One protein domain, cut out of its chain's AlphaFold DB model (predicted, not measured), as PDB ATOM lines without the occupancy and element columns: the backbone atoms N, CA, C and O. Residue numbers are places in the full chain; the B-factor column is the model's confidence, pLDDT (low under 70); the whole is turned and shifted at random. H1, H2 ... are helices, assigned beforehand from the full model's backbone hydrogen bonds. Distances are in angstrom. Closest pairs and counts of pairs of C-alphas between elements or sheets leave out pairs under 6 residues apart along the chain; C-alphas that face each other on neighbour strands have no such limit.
ATOM      1  N   VAL A  14     446.715 214.965 484.500       75.12
ATOM      2  CA  VAL A  14     447.157 213.851 483.646       75.12
ATOM      3  C   VAL A  14     445.968 212.989 483.229       75.12
ATOM      4  O   VAL A  14     445.795 212.752 482.038       75.12
ATOM      5  N   ALA A  15     445.078 212.628 484.153       74.62
ATOM      6  CA  ALA A  15     443.868 211.871 483.842       74.62
ATOM      7  C   ALA A  15     442.965 212.615 482.842       74.62
ATOM      8  O   ALA A  15     442.435 212.017 481.908       74.62
ATOM      9  N   ARG A  16     442.822 213.941 482.973       68.94
ATOM     10  CA  ARG A  16     442.103 214.772 481.989       68.94
ATOM     11  C   ARG A  16     442.810 214.839 480.635       68.94
ATOM     12  O   ARG A  16     442.140 215.015 479.619       68.94
ATOM     13  N   MET A  17     444.138 214.749 480.602       65.75
ATOM     14  CA  MET A  17     444.911 214.699 479.360       65.75
ATOM     15  C   MET A  17     444.787 213.331 478.680       65.75
ATOM     16  O   MET A  17     444.613 213.296 477.465       65.75
ATOM     17  N   GLU A  18     444.785 212.239 479.447       68.19
ATOM     18  CA  GLU A  18     444.589 210.861 478.967       68.19
ATOM     19  C   GLU A  18     443.165 210.607 478.448       68.19
ATOM     20  O   GLU A  18     442.978 209.840 477.509       68.19
ATOM     21  N   GLN A  19     442.156 211.284 479.005       67.25
ATOM     22  CA  GLN A  19     440.768 211.205 478.527       67.25
ATOM     23  C   GLN A  19     440.541 211.880 477.168       67.25
ATOM     24  O   GLN A  19     439.507 211.664 476.533       67.25
ATOM     25  N   ARG A  20     441.462 212.739 476.713       66.06
ATOM     26  CA  ARG A  20     441.318 213.400 475.413       66.06
ATOM     27  C   ARG A  20     441.649 212.407 474.304       66.06
ATOM     28  O   ARG A  20     442.591 211.633 474.456       66.06
ATOM     29  N   PRO A  21     440.953 212.472 473.153       70.38
ATOM     30  CA  PRO A  21     441.378 211.726 471.981       70.38
ATOM     31  C   PRO A  21     442.863 211.986 471.718       70.38
ATOM     32  O   PRO A  21     443.273 213.143 471.576       70.38
ATOM     33  N   SER A  22     443.654 210.913 471.680       74.56
ATOM     34  CA  SER A  22     445.088 210.975 471.377       74.56
ATOM     35  C   SER A  22     445.327 211.571 469.991       74.56
ATOM     36  O   SER A  22     446.289 212.305 469.784       74.56
ATOM     37  N   ASN A  23     444.401 211.312 469.064       82.69
ATOM     38  CA  ASN A  23     444.391 211.899 467.740       82.69
ATOM     39  C   ASN A  23     444.003 213.400 467.817       82.69
ATOM     40  O   ASN A  23     442.849 213.727 468.129       82.69
ATOM     41  N   PRO A  24     444.931 214.334 467.515       85.44
ATOM     42  CA  PRO A  24     444.670 215.769 467.603       85.44
ATOM     43  C   PRO A  24     443.603 216.247 466.608       85.44
ATOM     44  O   PRO A  24     442.867 217.181 466.926       85.44
ATOM     45  N   VAL A  25     443.466 215.591 465.449       90.88
ATOM     46  CA  VAL A  25     442.416 215.893 464.464       90.88
ATOM     47  C   VAL A  25     441.050 215.535 465.029       90.88
ATOM     48  O   VAL A  25     440.136 216.353 464.960       90.88
ATOM     49  N   ARG A  26     440.911 214.370 465.675       90.56
ATOM     50  CA  ARG A  26     439.649 213.993 466.333       90.56
ATOM     51  C   ARG A  26     439.267 214.993 467.426       90.56
ATOM     52  O   ARG A  26     438.098 215.345 467.560       90.56
ATOM     53  N   ARG A  27     440.244 215.501 468.185       90.19
ATOM     54  CA  ARG A  27     439.996 216.553 469.184       90.19
ATOM     55  C   ARG A  27     439.522 217.858 468.538       90.19
ATOM     56  O   ARG A  27     438.551 218.439 469.015       90.19
ATOM     57  N   ALA A  28     440.172 218.300 467.460       91.94
ATOM     58  CA  ALA A  28     439.765 219.496 466.722       91.94
ATOM     59  C   ALA A  28     438.353 219.346 466.133       91.94
ATOM     60  O   ALA A  28     437.527 220.243 466.295       91.94
ATOM     61  N   ARG A  29     438.045 218.186 465.542       94.44
ATOM     62  CA  ARG A  29     436.721 217.853 465.009       94.44
ATOM     63  C   ARG A  29     435.624 218.069 466.047       94.44
ATOM     64  O   ARG A  29     434.659 218.765 465.760       94.44
ATOM     65  N   LEU A  30     435.794 217.536 467.258       92.25
ATOM     66  CA  LEU A  30     434.802 217.670 468.333       92.25
ATOM     67  C   LEU A  30     434.559 219.127 468.746       92.25
ATOM     68  O   LEU A  30     433.438 219.477 469.105       92.25
ATOM     69  N   MET A  31     435.589 219.976 468.716       92.50
ATOM     70  CA  MET A  31     435.437 221.409 468.994       92.50
ATOM     71  C   MET A  31     434.676 222.105 467.863       92.50
ATOM     72  O   MET A  31     433.739 222.851 468.115       92.50
ATOM     73  N   VAL A  32     435.029 221.820 466.607       95.81
ATOM     74  CA  VAL A  32     434.357 222.415 465.445       95.81
ATOM     75  C   VAL A  32     432.904 221.953 465.345       95.81
ATOM     76  O   VAL A  32     432.037 222.747 465.007       95.81
ATOM     77  N   GLU A  33     432.601 220.695 465.657       95.38
ATOM     78  CA  GLU A  33     431.235 220.164 465.604       95.38
ATOM     79  C   GLU A  33     430.289 220.797 466.635       95.38
ATOM     80  O   GLU A  33     429.082 220.810 466.383       95.38
ATOM     81  N   GLN A  34     430.814 221.342 467.740       94.44
ATOM     82  CA  GLN A  34     430.043 222.136 468.708       94.44
ATOM     83  C   GLN A  34     429.651 223.508 468.139       94.44
ATOM     84  O   GLN A  34     428.544 223.978 468.381       94.44
ATOM     85  N   GLU A  35     430.529 224.115 467.338       96.25
ATOM     86  CA  GLU A  35     430.318 225.440 466.732       96.25
ATOM     87  C   GLU A  35     429.574 225.371 465.385       96.25
ATOM     88  O   GLU A  35     428.855 226.294 464.991       96.25
ATOM     89  N   VAL A  36     429.747 224.271 464.645       95.50
ATOM     90  CA  VAL A  36     429.219 224.080 463.289       95.50
ATOM     91  C   VAL A  36     428.133 222.998 463.295       95.50
ATOM     92  O   VAL A  36     428.430 221.797 463.176       95.50
ATOM     93  N   PRO A  37     426.848 223.396 463.390       94.50
ATOM     94  CA  PRO A  37     425.740 222.454 463.365       94.50
ATOM     95  C   PRO A  37     425.623 221.763 461.996       94.50
ATOM     96  O   PRO A  37     426.060 222.326 460.986       94.50
ATOM     97  N   PRO A  38     424.978 220.582 461.919       93.31
ATOM     98  CA  PRO A  38     424.887 219.788 460.692       93.31
ATOM     99  C   PRO A  38     424.369 220.546 459.468       93.31
ATOM    100  O   PRO A  38     424.902 220.376 458.379       93.31
ATOM    101  N   ALA A  39     423.402 221.450 459.649       95.06
ATOM    102  CA  ALA A  39     422.842 222.265 458.567       95.06
ATOM    103  C   ALA A  39     423.863 223.203 457.888       95.06
ATOM    104  O   ALA A  39     423.615 223.682 456.786       95.06
ATOM    105  N   ARG A  40     425.001 223.483 458.539       94.94
ATOM    106  CA  ARG A  40     426.091 224.322 458.011       94.94
ATOM    107  C   ARG A  40     427.278 223.504 457.500       94.94
ATOM    108  O   ARG A  40     428.260 224.088 457.045       94.94
ATOM    109  N   ARG A  41     427.217 222.174 457.582       95.50
ATOM    110  CA  ARG A  41     428.281 221.282 457.113       95.50
ATOM    111  C   ARG A  41     428.110 221.058 455.615       95.50
ATOM    112  O   ARG A  41     427.060 220.614 455.159       95.50
ATOM    113  N   GLY A  42     429.142 221.402 454.852       95.38
ATOM    114  CA  GLY A  42     429.151 221.220 453.405       95.38
ATOM    115  C   GLY A  42     429.247 219.747 452.981       95.38
ATOM    116  O   GLY A  42     429.542 218.869 453.801       95.38
ATOM    117  N   PRO A  43     429.043 219.459 451.686       96.06
ATOM    118  CA  PRO A  43     429.245 218.122 451.142       96.06
ATOM    119  C   PRO A  43     430.677 217.640 451.411       96.06
ATOM    120  O   PRO A  43     431.641 218.382 451.236       96.06
ATOM    121  N   GLY A  44     430.819 216.388 451.849       94.75
ATOM    122  CA  GLY A  44     432.125 215.786 452.133       94.75
ATOM    123  C   GLY A  44     432.733 216.134 453.497       94.75
ATOM    124  O   GLY A  44     433.826 215.653 453.778       94.75
ATOM    125  N   TRP A  45     432.035 216.886 454.359       96.38
ATOM    126  CA  TRP A  45     432.503 217.245 455.708       96.38
ATOM    127  C   TRP A  45     433.029 216.043 456.504       96.38
ATOM    128  O   TRP A  45     434.178 216.029 456.940       96.38
ATOM    129  N   ASP A  46     432.212 214.997 456.651       95.06
ATOM    130  CA  ASP A  46     432.587 213.821 457.442       95.06
ATOM    131  C   ASP A  46     433.705 213.002 456.793       95.06
ATOM    132  O   ASP A  46     434.545 212.440 457.496       95.06
ATOM    133  N   ARG A  47     433.731 212.948 455.452       96.62
ATOM    134  CA  ARG A  47     434.787 212.273 454.685       96.62
ATOM    135  C   ARG A  47     436.126 212.970 454.907       96.62
ATOM    136  O   ARG A  47     437.097 212.293 455.214       96.62
ATOM    137  N   HIS A  48     436.152 214.298 454.826       96.25
ATOM    138  CA  HIS A  48     437.358 215.095 455.030       96.25
ATOM    139  C   HIS A  48     437.947 214.894 456.432       96.25
ATOM    140  O   HIS A  48     439.132 214.599 456.568       96.25
ATOM    141  N   TRP A  49     437.115 214.962 457.477       95.69
ATOM    142  CA  TRP A  49     437.573 214.695 458.844       95.69
ATOM    143  C   TRP A  49     438.115 213.274 459.015       95.69
ATOM    144  O   TRP A  49     439.153 213.097 459.646       95.69
ATOM    145  N   ARG A  50     437.459 212.265 458.424       92.75
ATOM    146  CA  ARG A  50     437.940 210.874 458.470       92.75
ATOM    147  C   ARG A  50     439.283 210.683 457.769       92.75
ATOM    148  O   ARG A  50     440.117 209.957 458.293       92.75
ATOM    149  N   GLU A  51     439.500 211.319 456.620       94.06
ATOM    150  CA  GLU A  51     440.791 211.269 455.919       94.06
ATOM    151  C   GLU A  51     441.913 211.863 456.776       94.06
ATOM    152  O   GLU A  51     442.959 211.242 456.938       94.06
ATOM    153  N   LEU A  52     441.669 213.026 457.391       91.88
ATOM    154  CA  LEU A  52     442.631 213.649 458.300       91.88
ATOM    155  C   LEU A  52     442.914 212.781 459.535       91.88
ATOM    156  O   LEU A  52     444.053 212.728 459.993       91.88
ATOM    157  N   GLU A  53     441.898 212.106 460.084       90.31
ATOM    158  CA  GLU A  53     442.085 211.164 461.192       90.31
ATOM    159  C   GLU A  53     442.972 209.981 460.768       90.31
ATOM    160  O   GLU A  53     443.901 209.644 461.502       90.31
ATOM    161  N   ALA A  54     442.735 209.410 459.580       88.25
ATOM    162  CA  ALA A  54     443.472 208.262 459.048       88.25
ATOM    163  C   ALA A  54     444.952 208.574 458.785       88.25
ATOM    164  O   ALA A  54     445.817 207.793 459.176       88.25
ATOM    165  N   TYR A  55     445.268 209.752 458.229       85.12
ATOM    166  CA  TYR A  55     446.661 210.170 458.010       85.12
ATOM    167  C   TYR A  55     447.499 210.207 459.296       85.12
ATOM    168  O   TYR A  55     448.724 210.149 459.232       85.12
ATOM    169  N   LEU A  56     446.867 210.309 460.469       81.62
ATOM    170  CA  LEU A  56     447.568 210.290 461.754       81.62
ATOM    171  C   LEU A  56     447.697 208.905 462.372       81.62
ATOM    172  O   LEU A  56     448.640 208.675 463.129       81.62
ATOM    173  N   GLU A  57     446.788 207.984 462.058       72.25
ATOM    174  CA  GLU A  57     446.891 206.596 462.518       72.25
ATOM    175  C   GLU A  57     448.083 205.872 461.872       72.25
ATOM    176  O   GLU A  57     448.655 204.975 462.485       72.25
TER     177      GLU A  57
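AT A GLANCE: This is residues 14 to 57 of the 86 residues of an uncharacterized protein of Sphingobium sp. B9G5A (UniProt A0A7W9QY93). The longest helix, H3, and the helix before it, H2, run side by side in opposite directions as a loose helical hairpin, touching along only part of their lengths, with residues 34 to 40 standing free where the chain turns between them. The short helix H1 sticks out with residues 14 to 20 as a small arm that touches neither helix. The printed part has 44 residues, with three named helices in the order H1, H2, H3 and no named strand: all helix. It is loose, with a radius of gyration of the C-alphas of 11.9 A, and flat, spanning 37 by 23 by 8 A.

HOW THE PARTS SIT: H3, residues 45 to 57, and H2, residues 24 to 35, touch and form a helical hairpin. Their closest C-alphas, those of Val 25 and Glu 53, are 5.8 A apart. H2 touches H3 with residues 25 to 29 alone, and H3 touches H2 with residues 49 to 53 alone. The two run opposite ways at a shallow tilt of 22 degrees, their centres 11.8 A apart. H1, residues 14 to 18, is apart from both. In H1 the O i to N i+4 pair is within hydrogen-bond range; in H2 7 of 8 such pairs are, and in H3 8 of 9.

IN THESE COORDINATES: H3 is 19.2 A long from first to last C-alpha and ends at C-alpha 57, (446.891, 206.596, 462.518). H2 is 17.3 A long and begins at C-alpha 24, (444.670, 215.769, 467.603). H1 is 6.1 A long and begins at C-alpha 14, (447.157, 213.851, 483.646).

THE WHOLE: The C-alphas farthest apart, those of Val 14 and Pro 43, are 37.4 A apart. Without the stretches that stand free, the body spans 26 by 19 by 6 A. The link from H1 to H2 is tight and that from H2 to H3 is short. The printed part has no cut. Its mean pLDDT is 87.6, and residues 16 to 20 are under 70.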